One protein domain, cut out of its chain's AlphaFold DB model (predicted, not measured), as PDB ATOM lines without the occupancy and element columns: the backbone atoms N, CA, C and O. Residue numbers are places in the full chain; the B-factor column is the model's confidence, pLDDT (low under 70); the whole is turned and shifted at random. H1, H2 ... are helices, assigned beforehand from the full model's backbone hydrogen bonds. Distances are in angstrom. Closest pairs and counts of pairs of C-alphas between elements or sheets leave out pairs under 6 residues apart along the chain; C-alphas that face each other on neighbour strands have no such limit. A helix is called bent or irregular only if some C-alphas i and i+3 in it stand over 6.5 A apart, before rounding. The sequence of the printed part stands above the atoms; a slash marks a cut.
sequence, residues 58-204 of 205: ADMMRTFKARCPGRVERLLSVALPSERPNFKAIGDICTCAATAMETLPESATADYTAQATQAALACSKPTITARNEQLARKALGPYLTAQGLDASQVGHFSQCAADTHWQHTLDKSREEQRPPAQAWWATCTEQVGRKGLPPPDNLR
ATOM      1  N   ALA A  58     252.628 407.335 394.952       83.81
ATOM      2  CA  ALA A  58     252.914 406.038 394.352       83.81
ATOM      3  C   ALA A  58     253.214 406.148 392.847       83.81
ATOM      4  O   ALA A  58     254.164 405.530 392.364       83.81
ATOM      5  N   ASP A  59     252.457 406.966 392.111       84.25
ATOM      6  CA  ASP A  59     252.663 407.178 390.672       84.25
ATOM      7  C   ASP A  59     253.957 407.940 390.385       84.25
ATOM      8  O   ASP A  59     254.721 407.583 389.478       84.25
ATOM      9  N   MET A  60     254.253 408.943 391.210       82.94
ATOM     10  CA  MET A  60     255.510 409.674 391.146       82.94
ATOM     11  C   MET A  60     256.697 408.739 391.413       82.94
ATOM     12  O   MET A  60     257.627 408.678 390.599       82.94
ATOM     13  N   MET A  61     256.649 407.944 392.489       88.56
ATOM     14  CA  MET A  61     257.703 406.983 392.838       88.56
ATOM     15  C   MET A  61     257.914 405.927 391.755       88.56
ATOM     16  O   MET A  61     259.059 405.615 391.420       88.56
ATOM     17  N   ARG A  62     256.834 405.413 391.154       89.38
ATOM     18  CA  ARG A  62     256.912 404.498 390.007       89.38
ATOM     19  C   ARG A  62     257.659 405.146 388.842       89.38
ATOM     20  O   ARG A  62     258.583 404.551 388.289       89.38
ATOM     21  N   THR A  63     257.306 406.389 388.517       87.06
ATOM     22  CA  THR A  63     257.941 407.161 387.440       87.06
ATOM     23  C   THR A  63     259.425 407.408 387.711       87.06
ATOM     24  O   THR A  63     260.251 407.284 386.807       87.06
ATOM     25  N   PHE A  64     259.795 407.722 388.953       89.94
ATOM     26  CA  PHE A  64     261.195 407.915 389.324       89.94
ATOM     27  C   PHE A  64     262.003 406.631 389.228       89.94
ATOM     28  O   PHE A  64     263.040 406.642 388.572       89.94
ATOM     29  N   LYS A  65     261.521 405.524 389.805       91.50
ATOM     30  CA  LYS A  65     262.213 404.227 389.732       91.50
ATOM     31  C   LYS A  65     262.458 403.810 388.277       91.50
ATOM     32  O   LYS A  65     263.549 403.354 387.958       91.50
ATOM     33  N   ALA A  66     261.496 404.063 387.384       91.56
ATOM     34  CA  ALA A  66     261.642 403.796 385.954       91.56
ATOM     35  C   ALA A  66     262.667 404.713 385.254       91.56
ATOM     36  O   ALA A  66     263.409 404.260 384.386       91.56
ATOM     37  N   ARG A  67     262.723 406.006 385.606       89.94
ATOM     38  CA  ARG A  67     263.594 406.999 384.939       89.94
ATOM     39  C   ARG A  67     264.982 407.140 385.564       89.94
ATOM     40  O   ARG A  67     265.872 407.700 384.926       89.94
ATOM     41  N   CYS A  68     265.166 406.693 386.802       91.94
ATOM     42  CA  CYS A  68     266.389 406.915 387.563       91.94
ATOM     43  C   CYS A  68     267.647 406.370 386.865       91.94
ATOM     44  O   CYS A  68     268.594 407.149 386.737       91.94
ATOM     45  N   PRO A  69     267.676 405.125 386.340       93.75
ATOM     46  CA  PRO A  69     268.897 404.567 385.759       93.75
ATOM     47  C   PRO A  69     269.498 405.438 384.653       93.75
ATOM     48  O   PRO A  69     270.668 405.796 384.734       93.75
ATOM     49  N   GLY A  70     268.686 405.881 383.686       90.50
ATOM     50  CA  GLY A  70     269.161 406.742 382.596       90.50
ATOM     51  C   GLY A  70     269.588 408.141 383.058       90.50
ATOM     52  O   GLY A  70     270.496 408.740 382.482       90.50
ATOM     53  N   ARG A  71     268.978 408.675 384.127       88.56
ATOM     54  CA  ARG A  71     269.404 409.956 384.722       88.56
ATOM     55  C   ARG A  71     270.759 409.831 385.409       88.56
ATOM     56  O   ARG A  71     271.617 410.687 385.208       88.56
ATOM     57  N   VAL A  72     270.943 408.778 386.202       91.25
ATOM     58  CA  VAL A  72     272.203 408.506 386.901       91.25
ATOM     59  C   VAL A  72     273.305 408.183 385.903       91.25
ATOM     60  O   VAL A  72     274.402 408.709 386.036       91.25
ATOM     61  N   GLU A  73     273.018 407.400 384.865       90.69
ATOM     62  CA  GLU A  73     273.964 407.127 383.784       90.69
ATOM     63  C   GLU A  73     274.455 408.424 383.137       90.69
ATOM     64  O   GLU A  73     275.659 408.672 383.108       90.69
ATOM     65  N   ARG A  74     273.536 409.306 382.720       88.31
ATOM     66  CA  ARG A  74     273.899 410.606 382.138       88.31
ATOM     67  C   ARG A  74     274.752 411.446 383.088       88.31
ATOM     68  O   ARG A  74     275.729 412.049 382.651       88.31
ATOM     69  N   LEU A  75     274.396 411.492 384.373       87.50
ATOM     70  CA  LEU A  75     275.171 412.207 385.386       87.50
ATOM     71  C   LEU A  75     276.588 411.633 385.516       87.50
ATOM     72  O   LEU A  75     277.556 412.390 385.491       87.50
ATOM     73  N   LEU A  76     276.718 410.310 385.625       88.81
ATOM     74  CA  LEU A  76     278.011 409.638 385.733       88.81
ATOM     75  C   LEU A  76     278.858 409.846 384.477       88.81
ATOM     76  O   LEU A  76     280.048 410.100 384.610       88.81
ATOM     77  N   SER A  77     278.272 409.831 383.278       87.25
ATOM     78  CA  SER A  77     278.998 410.121 382.034       87.25
ATOM     79  C   SER A  77     279.530 411.555 381.969       87.25
ATOM     80  O   SER A  77     280.585 411.789 381.388       87.25
ATOM     81  N   VAL A  78     278.831 412.524 382.565       84.88
ATOM     82  CA  VAL A  78     279.322 413.910 382.661       84.88
ATOM     83  C   VAL A  78     280.405 414.034 383.734       84.88
ATOM     84  O   VAL A  78     281.411 414.709 383.524       84.88
ATOM     85  N   ALA A  79     280.202 413.389 384.883       85.50
ATOM     86  CA  ALA A  79     281.090 413.490 386.035       85.50
ATOM     87  C   ALA A  79     282.395 412.694 385.867       85.50
ATOM     88  O   ALA A  79     283.430 413.113 386.385       85.50
ATOM     89  N   LEU A  80     282.333 411.559 385.166       87.31
ATOM     90  CA  LEU A  80     283.393 410.565 384.983       87.31
ATOM     91  C   LEU A  80     283.496 410.157 383.492       87.31
ATOM     92  O   LEU A  80     283.280 408.995 383.149       87.31
ATOM     93  N   PRO A  81     283.823 411.088 382.579       81.25
ATOM     94  CA  PRO A  81     283.715 410.868 381.131       81.25
ATOM     95  C   PRO A  81     284.661 409.799 380.569       81.25
ATOM     96  O   PRO A  81     284.412 409.256 379.497       81.25
ATOM     97  N   SER A  82     285.757 409.496 381.267       81.06
ATOM     98  CA  SER A  82     286.723 408.467 380.869       81.06
ATOM     99  C   SER A  82     286.364 407.061 381.359       81.06
ATOM    100  O   SER A  82     287.047 406.102 381.003       81.06
ATOM    101  N   GLU A  83     285.342 406.929 382.203       83.38
ATOM    102  CA  GLU A  83     284.953 405.664 382.821       83.38
ATOM    103  C   GLU A  83     283.826 404.990 382.041       83.38
ATOM    104  O   GLU A  83     282.932 405.632 381.486       83.38
ATOM    105  N   ARG A  84     283.839 403.655 382.031       81.25
ATOM    106  CA  ARG A  84     282.702 402.895 381.505       81.25
ATOM    107  C   ARG A  84     281.538 402.929 382.504       81.25
ATOM    108  O   ARG A  84     281.785 402.902 383.712       81.25
ATOM    109  N   PRO A  85     280.277 402.908 382.029       77.38
ATOM    110  CA  PRO A  85     279.118 402.811 382.907       77.38
ATOM    111  C   PRO A  85     279.212 401.595 383.831       77.38
ATOM    112  O   PRO A  85     279.351 400.455 383.383       77.38
ATOM    113  N   ASN A  86     279.127 401.836 385.139       87.88
ATOM    114  CA  ASN A  86     279.046 400.781 386.140       87.88
ATOM    115  C   ASN A  86     277.583 400.584 386.546       87.88
ATOM    116  O   ASN A  86     277.058 401.308 387.393       87.88
ATOM    117  N   PHE A  87     276.935 399.579 385.959       88.81
ATOM    118  CA  PHE A  87     275.516 399.296 386.197       88.81
ATOM    119  C   PHE A  87     275.188 398.953 387.652       88.81
ATOM    120  O   PHE A  87     274.094 399.271 388.114       88.81
ATOM    121  N   LYS A  88     276.136 398.375 388.403       92.69
ATOM    122  CA  LYS A  88     275.951 398.144 389.839       92.69
ATOM    123  C   LYS A  88     275.853 399.474 390.590       92.69
ATOM    124  O   LYS A  88     274.906 399.679 391.336       92.69
ATOM    125  N   ALA A  89     276.777 400.400 390.327       91.38
ATOM    126  CA  ALA A  89     276.750 401.725 390.944       91.38
ATOM    127  C   ALA A  89     275.464 402.492 390.593       91.38
ATOM    128  O   ALA A  89     274.883 403.138 391.458       91.38
ATOM    129  N   ILE A  90     274.984 402.379 389.349       94.06
ATOM    130  CA  ILE A  90     273.703 402.964 388.928       94.06
ATOM    131  C   ILE A  90     272.543 402.401 389.767       94.06
ATOM    132  O   ILE A  90     271.730 403.171 390.281       94.06
ATOM    133  N   GLY A  91     272.480 401.077 389.943       93.50
ATOM    134  CA  GLY A  91     271.458 400.421 390.765       93.50
ATOM    135  C   GLY A  91     271.497 400.850 392.236       93.50
ATOM    136  O   GLY A  91     270.457 401.190 392.808       93.50
ATOM    137  N   ASP A  92     272.691 400.904 392.828       95.25
ATOM    138  CA  ASP A  92     272.896 401.309 394.225       95.25
ATOM    139  C   ASP A  92     272.465 402.772 394.451       95.25
ATOM    140  O   ASP A  92     271.723 403.076 395.390       95.25
ATOM    141  N   ILE A  93     272.841 403.681 393.541       95.44
ATOM    142  CA  ILE A  93     272.449 405.099 393.586       95.44
ATOM    143  C   ILE A  93     270.929 405.247 393.473       95.44
ATOM    144  O   ILE A  93     270.323 405.992 394.245       95.44
ATOM    145  N   CYS A  94     270.294 404.533 392.540       95.12
ATOM    146  CA  CYS A  94     268.845 404.609 392.367       95.12
ATOM    147  C   CYS A  94     268.075 404.057 393.565       95.12
ATOM    148  O   CYS A  94     267.034 404.607 393.924       95.12
ATOM    149  N   THR A  95     268.599 403.019 394.216       96.25
ATOM    150  CA  THR A  95     268.021 402.468 395.446       96.25
ATOM    151  C   THR A  95     268.118 403.471 396.598       96.25
ATOM    152  O   THR A  95     267.119 403.735 397.271       96.25
ATOM    153  N   CYS A  96     269.286 404.098 396.777       96.25
ATOM    154  CA  CYS A  96     269.486 405.179 397.746       96.25
ATOM    155  C   CYS A  96     268.500 406.332 397.512       96.25
ATOM    156  O   CYS A  96     267.791 406.751 398.427       96.25
ATOM    157  N   ALA A  97     268.400 406.806 396.269       93.62
ATOM    158  CA  ALA A  97     267.569 407.954 395.942       93.62
ATOM    159  C   ALA A  97     266.072 407.633 396.059       93.62
ATOM    160  O   ALA A  97     265.308 408.466 396.538       93.62
ATOM    161  N   ALA A  98     265.648 406.416 395.703       93.31
ATOM    162  CA  ALA A  98     264.269 405.979 395.904       93.31
ATOM    163  C   ALA A  98     263.906 405.949 397.392       93.31
ATOM    164  O   ALA A  98     262.861 406.471 397.770       93.31
ATOM    165  N   THR A  99     264.796 405.408 398.225       93.81
ATOM    166  CA  THR A  99     264.613 405.375 399.682       93.81
ATOM    167  C   THR A  99     264.502 406.791 400.246       93.81
ATOM    168  O   THR A  99     263.584 407.081 401.006       93.81
ATOM    169  N   ALA A 100     265.375 407.710 399.820       91.06
ATOM    170  CA  ALA A 100     265.305 409.110 400.236       91.06
ATOM    171  C   ALA A 100     263.946 409.741 399.878       91.06
ATOM    172  O   ALA A 100     263.301 410.344 400.733       91.06
ATOM    173  N   MET A 101     263.459 409.523 398.654       88.38
ATOM    174  CA  MET A 101     262.159 410.032 398.201       88.38
ATOM    175  C   MET A 101     260.968 409.412 398.952       88.38
ATOM    176  O   MET A 101     259.969 410.088 399.204       88.38
ATOM    177  N   GLU A 102     261.055 408.144 399.357       88.69
ATOM    178  CA  GLU A 102     260.032 407.451 400.158       88.69
ATOM    179  C   GLU A 102     259.942 407.958 401.605       88.69
ATOM    180  O   GLU A 102     258.908 407.785 402.246       88.69
ATOM    181  N   THR A 103     260.964 408.659 402.103       86.50
ATOM    182  CA  THR A 103     260.948 409.260 403.450       86.50
ATOM    183  C   THR A 103     260.433 410.701 403.491       86.50
ATOM    184  O   THR A 103     260.190 411.234 404.571       86.50
ATOM    185  N   LEU A 104     260.224 411.341 402.335       81.25
ATOM    186  CA  LEU A 104     259.730 412.720 402.272       81.25
ATOM    187  C   LEU A 104     258.264 412.829 402.746       81.25
ATOM    188  O   LEU A 104     257.500 411.870 402.615       81.25
ATOM    189  N   PRO A 105     257.833 413.968 403.306       77.81
ATOM    190  CA  PRO A 105     256.434 414.162 403.680       77.81
ATOM    191  C   PRO A 105     255.535 414.234 402.435       77.81
ATOM    192  O   PRO A 105     255.967 414.668 401.371       77.81
ATOM    193  N   GLU A 106     254.264 413.843 402.551       68.56
ATOM    194  CA  GLU A 106     253.319 413.889 401.418       68.56
ATOM    195  C   GLU A 106     253.074 415.311 400.894       68.56
ATOM    196  O   GLU A 106     252.805 415.494 399.712       68.56
ATOM    197  N   SER A 107     253.254 416.336 401.730       65.38
ATOM    198  CA  SER A 107     253.212 417.743 401.314       65.38
ATOM    199  C   SER A 107     254.337 418.139 400.346       65.38
ATOM    200  O   SER A 107     254.272 419.203 399.735       65.38
ATOM    201  N   ALA A 108     255.357 417.294 400.172       60.16
ATOM    202  CA  ALA A 108     256.488 417.537 399.283       60.16
ATOM    203  C   ALA A 108     256.165 417.266 397.796       60.16
ATOM    204  O   ALA A 108     256.985 417.553 396.926       60.16
ATOM    205  N   THR A 109     254.974 416.757 397.464       61.78
ATOM    206  CA  THR A 109     254.575 416.414 396.083       61.78
ATOM    207  C   THR A 109     254.613 417.591 395.096       61.78
ATOM    208  O   THR A 109     254.826 417.365 393.906       61.78
ATOM    209  N   ALA A 110     254.477 418.835 395.572       62.09
ATOM    210  CA  ALA A 110     254.441 420.040 394.736       62.09
ATOM    211  C   ALA A 110     255.742 420.317 393.953       62.09
ATOM    212  O   ALA A 110     255.696 421.006 392.937       62.09
ATOM    213  N   ASP A 111     256.882 419.761 394.381       73.69
ATOM    214  CA  ASP A 111     258.169 419.902 393.682       73.69
ATOM    215  C   ASP A 111     258.928 418.569 393.578       73.69
ATOM    216  O   ASP A 111     260.119 418.426 393.879       73.69
ATOM    217  N   TYR A 112     258.195 417.536 393.166       74.00
ATOM    218  CA  TYR A 112     258.721 416.181 393.054       74.00
ATOM    219  C   TYR A 112     259.959 416.080 392.152       74.00
ATOM    220  O   TYR A 112     260.899 415.339 392.446       74.00
ATOM    221  N   THR A 113     259.973 416.818 391.040       77.19
ATOM    222  CA  THR A 113     261.068 416.743 390.065       77.19
ATOM    223  C   THR A 113     262.367 417.306 390.637       77.19
ATOM    224  O   THR A 113     263.423 416.692 390.430       77.19
ATOM    225  N   ALA A 114     262.320 418.421 391.375       80.19
ATOM    226  CA  ALA A 114     263.512 418.951 392.029       80.19
ATOM    227  C   ALA A 114     264.006 418.002 393.124       80.19
ATOM    228  O   ALA A 114     265.198 417.703 393.172       80.19
ATOM    229  N   GLN A 115     263.102 417.439 393.932       82.69
ATOM    230  CA  GLN A 115     263.458 416.492 394.996       82.69
ATOM    231  C   GLN A 115     264.079 415.206 394.450       82.69
ATOM    232  O   GLN A 115     265.134 414.787 394.918       82.69
ATOM    233  N   ALA A 116     263.489 414.617 393.407       82.56
ATOM    234  CA  ALA A 116     264.027 413.433 392.743       82.56
ATOM    235  C   ALA A 116     265.429 413.688 392.172       82.56
ATOM    236  O   ALA A 116     266.315 412.834 392.247       82.56
ATOM    237  N   THR A 117     265.636 414.883 391.614       83.69
ATOM    238  CA  THR A 117     266.939 415.310 391.099       83.69
ATOM    239  C   THR A 117     267.940 415.476 392.240       83.69
ATOM    240  O   THR A 117     269.038 414.930 392.171       83.69
ATOM    241  N   GLN A 118     267.559 416.153 393.323       85.81
ATOM    242  CA  GLN A 118     268.412 416.357 394.490       85.81
ATOM    243  C   GLN A 118     268.778 415.035 395.177       85.81
ATOM    244  O   GLN A 118     269.940 414.841 395.527       85.81
ATOM    245  N   ALA A 119     267.829 414.105 395.309       88.44
ATOM    246  CA  ALA A 119     268.064 412.776 395.863       88.44
ATOM    247  C   ALA A 119     269.069 411.984 395.012       88.44
ATOM    248  O   ALA A 119     270.038 411.443 395.543       88.44
ATOM    249  N   ALA A 120     268.894 411.968 393.684       87.00
ATOM    250  CA  ALA A 120     269.829 411.305 392.778       87.00
ATOM    251  C   ALA A 120     271.236 411.924 392.843       87.00
ATOM    252  O   ALA A 120     272.225 411.191 392.903       87.00
ATOM    253  N   LEU A 121     271.340 413.256 392.882       88.62
ATOM    254  CA  LEU A 121     272.621 413.959 392.998       88.62
ATOM    255  C   LEU A 121     273.308 413.649 394.333       88.62
ATOM    256  O   LEU A 121     274.471 413.250 394.345       88.62
ATOM    257  N   ALA A 122     272.586 413.755 395.448       89.75
ATOM    258  CA  ALA A 122     273.117 413.459 396.774       89.75
ATOM    259  C   ALA A 122     273.613 412.007 396.877       89.75
ATOM    260  O   ALA A 122     274.730 411.775 397.337       89.75
ATOM    261  N   CYS A 123     272.837 411.042 396.375       93.81
ATOM    262  CA  CYS A 123     273.220 409.630 396.365       93.81
ATOM    263  C   CYS A 123     274.369 409.314 395.391       93.81
ATOM    264  O   CYS A 123     275.066 408.319 395.575       93.81
ATOM    265  N   SER A 124     274.606 410.153 394.379       92.00
ATOM    266  CA  SER A 124     275.723 409.985 393.437       92.00
ATOM    267  C   SER A 124     277.042 410.554 393.961       92.00
ATOM    268  O   SER A 124     278.107 410.075 393.563       92.00
ATOM    269  N   LYS A 125     276.986 411.558 394.854       92.00
ATOM    270  CA  LYS A 125     278.166 412.276 395.357       92.00
ATOM    271  C   LYS A 125     279.275 411.333 395.843       92.00
ATOM    272  O   LYS A 125     280.380 411.483 395.329       92.00
ATOM    273  N   PRO A 126     279.036 410.354 396.743       91.88
ATOM    274  CA  PRO A 126     280.117 409.532 397.293       91.88
ATOM    275  C   PRO A 126     280.859 408.725 396.224       91.88
ATOM    276  O   PRO A 126     282.084 408.648 396.234       91.88
ATOM    277  N   THR A 127     280.119 408.158 395.267       90.56
ATOM    278  CA  THR A 127     280.692 407.404 394.145       90.56
ATOM    279  C   THR A 127     281.575 408.298 393.280       90.56
ATOM    280  O   THR A 127     282.686 407.912 392.915       90.56
ATOM    281  N   ILE A 128     281.094 409.500 392.961       90.12
ATOM    282  CA  ILE A 128     281.797 410.443 392.091       90.12
ATOM    283  C   ILE A 128     283.030 411.019 392.789       90.12
ATOM    284  O   ILE A 128     284.106 411.034 392.194       90.12
ATOM    285  N   THR A 129     282.910 411.473 394.038       92.12
ATOM    286  CA  THR A 129     284.036 412.074 394.763       92.12
ATOM    287  C   THR A 129     285.119 411.043 395.060       92.12
ATOM    288  O   THR A 129     286.281 411.321 394.787       92.12
ATOM    289  N   ALA A 130     284.772 409.824 395.484       92.69
ATOM    290  CA  ALA A 130     285.765 408.773 395.720       92.69
ATOM    291  C   ALA A 130     286.540 408.403 394.441       92.69
ATOM    292  O   ALA A 130     287.754 408.196 394.478       92.69
ATOM    293  N   ARG A 131     285.862 408.338 393.286       91.56
ATOM    294  CA  ARG A 131     286.529 408.068 392.002       91.56
ATOM    295  C   ARG A 131     287.390 409.231 391.537       91.56
ATOM    296  O   ARG A 131     288.536 409.006 391.154       91.56
ATOM    297  N   ASN A 132     286.893 410.458 391.620       91.25
ATOM    298  CA  ASN A 132     287.681 411.630 391.253       91.25
ATOM    299  C   ASN A 132     288.877 411.843 392.178       91.25
ATOM    300  O   ASN A 132     289.931 412.238 391.697       91.25
ATOM    301  N   GLU A 133     288.769 411.513 393.466       94.56
ATOM    302  CA  GLU A 133     289.905 411.549 394.386       94.56
ATOM    303  C   GLU A 133     290.992 410.563 393.942       94.56
ATOM    304  O   GLU A 133     292.164 410.928 393.857       94.56
ATOM    305  N   GLN A 134     290.616 409.326 393.596       94.12
ATOM    306  CA  GLN A 134     291.557 408.325 393.082       94.12
ATOM    307  C   GLN A 134     292.234 408.792 391.786       94.12
ATOM    308  O   GLN A 134     293.449 408.644 391.639       94.12
ATOM    309  N   LEU A 135     291.468 409.375 390.860       91.38
ATOM    310  CA  LEU A 135     291.988 409.906 389.599       91.38
ATOM    311  C   LEU A 135     292.920 411.101 389.827       91.38
ATOM    312  O   LEU A 135     294.023 411.121 389.280       91.38
ATOM    313  N   ALA A 136     292.523 412.053 390.673       91.94
ATOM    314  CA  ALA A 136     293.330 413.210 391.039       91.94
ATOM    315  C   ALA A 136     294.635 412.775 391.709       91.94
ATOM    316  O   ALA A 136     295.709 413.221 391.313       91.94
ATOM    317  N   ARG A 137     294.570 411.830 392.651       94.56
ATOM    318  CA  ARG A 137     295.752 411.276 393.315       94.56
ATOM    319  C   ARG A 137     296.682 410.581 392.326       94.56
ATOM    320  O   ARG A 137     297.892 410.770 392.394       94.56
ATOM    321  N   LYS A 138     296.138 409.801 391.388       94.25
ATOM    322  CA  LYS A 138     296.927 409.116 390.354       94.25
ATOM    323  C   LYS A 138     297.606 410.101 389.399       94.25
ATOM    324  O   LYS A 138     298.764 409.896 389.054       94.25
ATOM    325  N   ALA A 139     296.893 411.139 388.964       91.81
ATOM    326  CA  ALA A 139     297.386 412.095 387.977       91.81
ATOM    327  C   ALA A 139     298.327 413.151 388.582       91.81
ATOM    328  O   ALA A 139     299.360 413.462 387.997       91.81
ATOM    329  N   LEU A 140     297.981 413.694 389.751       94.00
ATOM    330  CA  LEU A 140     298.669 414.833 390.370       94.00
ATOM    331  C   LEU A 140     299.588 414.419 391.519       94.00
ATOM    332  O   LEU A 140     300.533 415.139 391.827       94.00
ATOM    333  N   GLY A 141     299.359 413.262 392.143       95.75
ATOM    334  CA  GLY A 141     300.143 412.786 393.286       95.75
ATOM    335  C   GLY A 141     301.656 412.767 393.047       95.75
ATOM    336  O   GLY A 141     302.378 413.302 393.892       95.75
ATOM    337  N   PRO A 142     302.164 412.240 391.914       96.38
ATOM    338  CA  PRO A 142     303.596 412.275 391.613       96.38
ATOM    339  C   PRO A 142     304.160 413.699 391.553       96.38
ATOM    340  O   PRO A 142     305.213 413.966 392.126       96.38
ATOM    341  N   TYR A 143     303.430 414.626 390.924       96.19
ATOM    342  CA  TYR A 143     303.819 416.035 390.856       96.19
ATOM    343  C   TYR A 143     303.852 416.670 392.250       96.19
ATOM    344  O   TYR A 143     304.866 417.233 392.646       96.19
ATOM    345  N   LEU A 144     302.779 416.523 393.029       96.50
ATOM    346  CA  LEU A 144     302.672 417.083 394.379       96.50
ATOM    347  C   LEU A 144     303.764 416.536 395.313       96.50
ATOM    348  O   LEU A 144     304.367 417.290 396.073       96.50
ATOM    349  N   THR A 145     304.076 415.244 395.204       96.69
ATOM    350  CA  THR A 145     305.162 414.611 395.968       96.69
ATOM    351  C   THR A 145     306.525 415.183 395.570       96.69
ATOM    352  O   THR A 145     307.332 415.501 396.440       96.69
ATOM    353  N   ALA A 146     306.776 415.396 394.272       96.56
ATOM    354  CA  ALA A 146     308.003 416.035 393.790       96.56
ATOM    355  C   ALA A 146     308.144 417.497 394.260       96.56
ATOM    356  O   ALA A 146     309.257 417.999 394.385       96.56
ATOM    357  N   GLN A 147     307.028 418.162 394.573       95.62
ATOM    358  CA  GLN A 147     306.988 419.494 395.184       95.62
ATOM    359  C   GLN A 147     307.117 419.466 396.723       95.62
ATOM    360  O   GLN A 147     306.964 420.493 397.385       95.62
ATOM    361  N   GLY A 148     307.394 418.300 397.313       95.88
ATOM    362  CA  GLY A 148     307.632 418.145 398.748       95.88
ATOM    363  C   GLY A 148     306.363 418.082 399.600       95.88
ATOM    364  O   GLY A 148     306.413 418.419 400.786       95.88
ATOM    365  N   LEU A 149     305.217 417.704 399.025       96.56
ATOM    366  CA  LEU A 149     304.036 417.348 399.814       96.56
ATOM    367  C   LEU A 149     304.161 415.909 400.319       96.56
ATOM    368  O   LEU A 149     304.575 415.017 399.580       96.56
ATOM    369  N   ASP A 150     303.772 415.685 401.572       97.19
ATOM    370  CA  ASP A 150     303.675 414.336 402.128       97.19
ATOM    371  C   ASP A 150     302.389 413.613 401.683       97.19
ATOM    372  O   ASP A 150     301.480 414.192 401.082       97.19
ATOM    373  N   ALA A 151     302.293 412.318 401.995       96.25
ATOM    374  CA  ALA A 151     301.155 411.490 401.603       96.25
ATOM    375  C   ALA A 151     299.807 411.989 402.161       96.25
ATOM    376  O   ALA A 151     298.782 411.854 401.488       96.25
ATOM    377  N   SER A 152     299.793 412.580 403.361       97.50
ATOM    378  CA  SER A 152     298.578 413.141 403.959       97.50
ATOM    379  C   SER A 152     298.142 414.398 403.213       97.50
ATOM    380  O   SER A 152     296.965 414.539 402.887       97.50
ATOM    381  N   GLN A 153     299.081 415.289 402.895       97.44
ATOM    382  CA  GLN A 153     298.824 416.498 402.117       97.44
ATOM    383  C   GLN A 153     298.348 416.162 400.701       97.44
ATOM    384  O   GLN A 153     297.383 416.754 400.224       97.44
ATOM    385  N   VAL A 154     298.957 415.174 400.039       97.38
ATOM    386  CA  VAL A 154     298.496 414.685 398.729       97.38
ATOM    387  C   VAL A 154     297.069 414.131 398.820       97.38
ATOM    388  O   VAL A 154     296.254 414.387 397.930       97.38
ATOM    389  N   GLY A 155     296.746 413.405 399.894       96.75
ATOM    390  CA  GLY A 155     295.394 412.917 400.167       96.75
ATOM    391  C   GLY A 155     294.377 414.054 400.284       96.75
ATOM    392  O   GLY A 155     293.413 414.090 399.520       96.75
ATOM    393  N   HIS A 156     294.634 415.024 401.164       97.31
ATOM    394  CA  HIS A 156     293.757 416.183 401.366       97.31
ATOM    395  C   HIS A 156     293.598 417.031 400.099       97.31
ATOM    396  O   HIS A 156     292.489 417.444 399.765       97.31
ATOM    397  N   PHE A 157     294.679 417.238 399.342       96.75
ATOM    398  CA  PHE A 157     294.610 417.938 398.062       96.75
ATOM    399  C   PHE A 157     293.695 417.204 397.072       96.75
ATOM    400  O   PHE A 157     292.836 417.815 396.440       96.75
ATOM    401  N   SER A 158     293.861 415.882 396.951       96.12
ATOM    402  CA  SER A 158     293.070 415.056 396.027       96.12
ATOM    403  C   SER A 158     291.585 415.072 396.390       96.12
ATOM    404  O   SER A 158     290.737 415.120 395.499       96.12
ATOM    405  N   GLN A 159     291.273 415.079 397.688       95.81
ATOM    406  CA  GLN A 159     289.906 415.194 398.186       95.81
ATOM    407  C   GLN A 159     289.301 416.564 397.846       95.81
ATOM    408  O   GLN A 159     288.211 416.624 397.279       95.81
ATOM    409  N   CYS A 160     290.033 417.657 398.092       95.12
ATOM    410  CA  CYS A 160     289.603 419.007 397.719       95.12
ATOM    411  C   CYS A 160     289.333 419.138 396.210       95.12
ATOM    412  O   CYS A 160     288.316 419.703 395.796       95.12
ATOM    413  N   ALA A 161     290.209 418.570 395.375       92.31
ATOM    414  CA  ALA A 161     290.035 418.564 393.927       92.31
ATOM    415  C   ALA A 161     288.774 417.785 393.507       92.31
ATOM    416  O   ALA A 161     288.006 418.249 392.661       92.31
ATOM    417  N   ALA A 162     288.523 416.630 394.132       92.38
ATOM    418  CA  ALA A 162     287.347 415.807 393.868       92.38
ATOM    419  C   ALA A 162     286.034 416.495 394.272       92.38
ATOM    420  O   ALA A 162     285.071 416.476 393.502       92.38
ATOM    421  N   ASP A 163     285.999 417.131 395.445       91.06
ATOM    422  CA  ASP A 163     284.839 417.893 395.913       91.06
ATOM    423  C   ASP A 163     284.571 419.114 395.026       91.06
ATOM    424  O   ASP A 163     283.420 419.395 394.686       91.06
ATOM    425  N   THR A 164     285.623 419.806 394.581       88.75
ATOM    426  CA  THR A 164     285.478 420.950 393.669       88.75
ATOM    427  C   THR A 164     284.939 420.518 392.305       88.75
ATOM    428  O   THR A 164     284.045 421.160 391.752       88.75
ATOM    429  N   HIS A 165     285.417 419.388 391.774       85.25
ATOM    430  CA  HIS A 165     284.881 418.822 390.533       85.25
ATOM    431  C   HIS A 165     283.418 418.386 390.675       85.25
ATOM    432  O   HIS A 165     282.625 418.574 389.747       85.25
ATOM    433  N   TRP A 166     283.034 417.838 391.832       86.75
ATOM    434  CA  TRP A 166     281.637 417.517 392.122       86.75
ATOM    435  C   TRP A 166     280.753 418.766 392.109       86.75
ATOM    436  O   TRP A 166     279.744 418.765 391.407       86.75
ATOM    437  N   GLN A 167     281.148 419.841 392.799       83.94
ATOM    438  CA  GLN A 167     280.388 421.099 392.786       83.94
ATOM    439  C   GLN A 167     280.216 421.636 391.364       83.94
ATOM    440  O   GLN A 167     279.106 421.908 390.924       83.94
ATOM    441  N   HIS A 168     281.284 421.633 390.573       78.38
ATOM    442  CA  HIS A 168     281.204 422.040 389.176       78.38
ATOM    443  C   HIS A 168     280.321 421.116 388.312       78.38
ATOM    444  O   HIS A 168     279.706 421.568 387.351       78.38
ATOM    445  N   THR A 169     280.225 419.822 388.629       77.38
ATOM    446  CA  THR A 169     279.285 418.913 387.950       77.38
ATOM    447  C   THR A 169     277.833 419.323 388.222       77.38
ATOM    448  O   THR A 169     276.995 419.237 387.321       77.38
ATOM    449  N   LEU A 170     277.542 419.825 389.428       74.62
ATOM    450  CA  LEU A 170     276.245 420.417 389.758       74.62
ATOM    451  C   LEU A 170     276.006 421.706 388.963       74.62
ATOM    452  O   LEU A 170     274.935 421.861 388.380       74.62
ATOM    453  N   ASP A 171     277.004 422.579 388.857       70.19
ATOM    454  CA  ASP A 171     276.867 423.877 388.181       70.19
ATOM    455  C   ASP A 171     276.802 423.756 386.651       70.19
ATOM    456  O   ASP A 171     276.024 424.448 385.999       70.19
ATOM    457  N   LYS A 172     277.511 422.791 386.050       60.62
ATOM    458  CA  LYS A 172     277.369 422.465 384.618       60.62
ATOM    459  C   LYS A 172     275.982 421.956 384.258       60.62
ATOM    460  O   LYS A 172     275.548 422.146 383.125       60.62
ATOM    461  N   SER A 173     275.276 421.324 385.198       55.00
ATOM    462  CA  SER A 173     273.864 420.988 384.992       55.00
ATOM    463  C   SER A 173     272.952 422.225 384.976       55.00
ATOM    464  O   SER A 173     271.796 422.111 384.575       55.00
ATOM    465  N   ARG A 174     273.478 423.393 385.378       56.03
ATOM    466  CA  ARG A 174     272.802 424.695 385.487       56.03
ATOM    467  C   ARG A 174     273.318 425.756 384.501       56.03
ATOM    468  O   ARG A 174     272.886 426.896 384.590       56.03
ATOM    469  N   GLU A 175     274.170 425.375 383.544       53.41
ATOM    470  CA  GLU A 175     274.601 426.234 382.425       53.41
ATOM    471  C   GLU A 175     275.449 427.460 382.834       53.41
ATOM    472  O   GLU A 175     275.450 428.480 382.149       53.41
ATOM    473  N   GLU A 176     276.227 427.354 383.920       51.72
ATOM    474  CA  GLU A 176     277.104 428.438 384.395       51.72
ATOM    475  C   GLU A 176     278.597 428.057 384.419       51.72
ATOM    476  O   GLU A 176     278.985 426.885 384.423       51.72
ATOM    477  N   GLN A 177     279.445 429.084 384.313       55.03
ATOM    478  CA  GLN A 177     280.851 429.031 383.899       55.03
ATOM    479  C   GLN A 177     281.729 428.095 384.746       55.03
ATOM    480  O   GLN A 177     281.679 428.082 385.973       55.03
ATOM    481  N   ARG A 178     282.627 427.364 384.073       56.59
ATOM    482  CA  ARG A 178     283.673 426.569 384.726       56.59
ATOM    483  C   ARG A 178     284.647 427.515 385.442       56.59
ATOM    484  O   ARG A 178     285.271 428.321 384.749       56.59
ATOM    485  N   PRO A 179     284.851 427.412 386.771       58.88
ATOM    486  CA  PRO A 179     285.939 428.140 387.407       58.88
ATOM    487  C   PRO A 179     287.260 427.695 386.760       58.88
ATOM    488  O   PRO A 179     287.450 426.488 386.541       58.88
ATOM    489  N   PRO A 180     288.156 428.634 386.403       69.62
ATOM    490  CA  PRO A 180     289.400 428.299 385.722       69.62
ATOM    491  C   PRO A 180     290.187 427.298 386.567       69.62
ATOM    492  O   PRO A 180     290.147 427.359 387.799       69.62
ATOM    493  N   ALA A 181     290.901 426.367 385.927       75.62
ATOM    494  CA  ALA A 181     291.598 425.293 386.639       75.62
ATOM    495  C   ALA A 181     292.556 425.823 387.728       75.62
ATOM    496  O   ALA A 181     292.737 425.218 388.783       75.62
ATOM    497  N   GLN A 182     293.083 427.024 387.504       79.44
ATOM    498  CA  GLN A 182     293.926 427.762 388.435       79.44
ATOM    499  C   GLN A 182     293.217 428.167 389.741       79.44
ATOM    500  O   GLN A 182     293.855 428.187 390.794       79.44
ATOM    501  N   ALA A 183     291.915 428.472 389.706       81.44
ATOM    502  CA  ALA A 183     291.179 428.928 390.885       81.44
ATOM    503  C   ALA A 183     291.041 427.810 391.927       81.44
ATOM    504  O   ALA A 183     291.393 428.008 393.089       81.44
ATOM    505  N   TRP A 184     290.607 426.614 391.512       87.62
ATOM    506  CA  TRP A 184     290.493 425.490 392.446       87.62
ATOM    507  C   TRP A 184     291.865 424.982 392.905       87.62
ATOM    508  O   TRP A 184     292.014 424.581 394.058       87.62
ATOM    509  N   TRP A 185     292.888 425.061 392.047       92.69
ATOM    510  CA  TRP A 185     294.259 424.718 392.421       92.69
ATOM    511  C   TRP A 185     294.768 425.581 393.582       92.69
ATOM    512  O   TRP A 185     295.267 425.058 394.582       92.69
ATOM    513  N   ALA A 186     294.615 426.904 393.482       91.62
ATOM    514  CA  ALA A 186     295.031 427.830 394.532       91.62
ATOM    515  C   ALA A 186     294.324 427.527 395.865       91.62
ATOM    516  O   ALA A 186     294.977 427.455 396.905       91.62
ATOM    517  N   THR A 187     293.017 427.255 395.828       92.81
ATOM    518  CA  THR A 187     292.251 426.873 397.021       92.81
ATOM    519  C   THR A 187     292.757 425.567 397.636       92.81
ATOM    520  O   THR A 187     293.021 425.515 398.837       92.81
ATOM    521  N   CYS A 188     292.941 424.513 396.838       94.88
ATOM    522  CA  CYS A 188     293.361 423.215 397.365       94.88
ATOM    523  C   CYS A 188     294.810 423.216 397.869       94.88
ATOM    524  O   CYS A 188     295.118 422.546 398.852       94.88
ATOM    525  N   THR A 189     295.706 423.994 397.251       95.25
ATOM    526  CA  THR A 189     297.084 424.160 397.748       95.25
ATOM    527  C   THR A 189     297.144 424.969 399.044       95.25
ATOM    528  O   THR A 189     297.943 424.650 399.928       95.25
ATOM    529  N   GLU A 190     296.276 425.969 399.217       95.12
ATOM    530  CA  GLU A 190     296.143 426.704 400.477       95.12
ATOM    531  C   GLU A 190     295.646 425.800 401.615       95.12
ATOM    532  O   GLU A 190     296.242 425.815 402.693       95.12
ATOM    533  N   GLN A 191     294.652 424.939 401.363       94.44
ATOM    534  CA  GLN A 191     294.120 423.999 402.367       94.44
ATOM    535  C   GLN A 191     295.166 423.016 402.910       94.44
ATOM    536  O   GLN A 191     295.069 422.589 404.059       94.44
ATOM    537  N   VAL A 192     296.183 422.676 402.116       96.00
ATOM    538  CA  VAL A 192     297.271 421.774 402.537       96.00
ATOM    539  C   VAL A 192     298.518 422.517 403.032       96.00
ATOM    540  O   VAL A 192     299.565 421.901 403.229       96.00
ATOM    541  N   GLY A 193     298.428 423.836 403.241       93.56
ATOM    542  CA  GLY A 193     299.522 424.659 403.768       93.56
ATOM    543  C   GLY A 193     300.641 424.939 402.760       93.56
ATOM    544  O   GLY A 193     301.788 425.163 403.146       93.56
ATOM    545  N   ARG A 194     300.335 424.902 401.456       92.25
ATOM    546  CA  ARG A 194     301.284 425.079 400.342       92.25
ATOM    547  C   ARG A 194     300.853 426.204 399.398       92.25
ATOM    548  O   ARG A 194     300.946 426.087 398.178       92.25
ATOM    549  N   LYS A 195     300.366 427.308 399.968       91.00
ATOM    550  CA  LYS A 195     299.949 428.495 399.211       91.00
ATOM    551  C   LYS A 195     301.058 428.953 398.255       91.00
ATOM    552  O   LYS A 195     302.207 429.092 398.664       91.00
ATOM    553  N   GLY A 196     300.697 429.208 396.998       86.56
ATOM    554  CA  GLY A 196     301.635 429.660 395.962       86.56
ATOM    555  C   GLY A 196     302.359 428.541 395.212       86.56
ATOM    556  O   GLY A 196     303.178 428.839 394.346       86.56
ATOM    557  N   LEU A 197     302.051 427.270 395.494       90.75
ATOM    558  CA  LEU A 197     302.528 426.159 394.678       90.75
ATOM    559  C   LEU A 197     301.982 426.299 393.241       90.75
ATOM    560  O   LEU A 197     300.760 426.376 393.072       90.75
ATOM    561  N   PRO A 198     302.839 426.331 392.205       91.19
ATOM    562  CA  PRO A 198     302.370 426.478 390.834       91.19
ATOM    563  C   PRO A 198     301.588 425.231 390.383       91.19
ATOM    564  O   PRO A 198     301.924 424.122 390.797       91.19
ATOM    565  N   PRO A 199     300.548 425.381 389.544       91.12
ATOM    566  CA  PRO A 199     299.933 424.243 388.870       91.12
ATOM    567  C   PRO A 199     300.889 423.637 387.828       91.12
ATOM    568  O   PRO A 199     301.728 424.361 387.282       91.12
ATOM    569  N   PRO A 200     300.768 422.330 387.521       89.25
ATOM    570  CA  PRO A 200     301.481 421.713 386.409       89.25
ATOM    571  C   PRO A 200     301.052 422.355 385.085       89.25
ATOM    572  O   PRO A 200     299.943 422.878 384.970       89.25
ATOM    573  N   ASP A 201     301.922 422.308 384.077       85.38
ATOM    574  CA  ASP A 201     301.730 423.070 382.835       85.38
ATOM    575  C   ASP A 201     300.426 422.721 382.103       85.38
ATOM    576  O   ASP A 201     299.758 423.605 381.585       85.38
ATOM    577  N   ASN A 202     299.966 421.471 382.183       79.81
ATOM    578  CA  ASN A 202     298.691 421.038 381.599       79.81
ATOM    579  C   ASN A 202     297.429 421.577 382.313       79.81
ATOM    580  O   ASN A 202     296.321 421.274 381.877       79.81
ATOM    581  N   LEU A 203     297.580 422.293 383.431       78.31
ATOM    582  CA  LEU A 203     296.504 422.970 384.169       78.31
ATOM    583  C   LEU A 203     296.639 424.504 384.143       78.31
ATOM    584  O   LEU A 203     295.866 425.194 384.813       78.31
ATOM    585  N   ARG A 204     297.644 425.040 383.438       64.00
ATOM    586  CA  ARG A 204     297.891 426.486 383.329       64.00
ATOM    587  C   ARG A 204     297.070 427.145 382.223       64.00
ATOM    588  O   ARG A 204     296.766 428.328 382.377       64.00
TER     589      ARG A 204
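Overview. This is residues 58 to 204 of the 205 residues of an uncharacterized protein of Aquabacterium sp. SJQ9 (UniProt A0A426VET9). What shape do these atoms make? They make a rod along the long helix H3: H2 and the bent H1 pack on one part of H3, H4 folds back along another, and H5 packs on H4. What is it made of? The printed part has 147 residues with five named helices, H1 to H5 in that order, and no named strand: all helix, mostly crossed. It is only just loose, close to compact, with a radius of gyration of the C-alphas of 17.9 A and spans of 56 by 27 by 24 A.

Arrangement. What touches H3? H3, residues 106 to 146, is irregular, with C-alphas 110 and 113 8.8 A apart and a kink of 89 degrees near residue 113. It forms helical hairpins with H4, residues 151 to 172, closest C-alphas Asn 132 and Ala 162 at 4.9 A, and with H2, residues 87 to 102, closest C-alphas Ala 97 and Ala 119 at 4.8 A, each at a steep tilt of 39 degrees. Where is H1? H1, residues 58 to 79, assigned as one helix by its hydrogen bonds, is bent, C-alphas 66 and 69 being 7.3 A apart, with arms H1a, residues 58 to 66, and H1b, residues 69 to 79. H1a touches H2 at a shallow tilt of 15 degrees, closest C-alphas Lys 65 and Ala 98 at 6.7 A; H1b touches H2, H3 and, closest at C-alphas Ala 79 and Thr 169, 6.0 A, residues 165 to 169 alone of H4. And H5? H5, residues 181 to 191, forms a hairpin with H4, touching its residues 156 to 164 alone, closest C-alphas Phe 157 and Cys 188 at 5.5 A. Are the backbones whole? Every O i to N i+4 pair is within hydrogen-bond range in H1a, H1b, H2, H4 and H5; in H3, 28 of 37 are.

Along the chain. How far does H3 reach? It spans 55.3 A, from C-alpha 106 at (253.319, 413.889, 401.418) to C-alpha 146 at (308.003, 416.035, 393.790). How long are H4 and H2? They span 31.2 A and 22.4 A.

Size, cuts and confidence. Is anything cut? The printed part has no cut, and no link is long. Where is confidence low? Residues 106 to 110, 172 to 180 and 204 are under 70 in pLDDT.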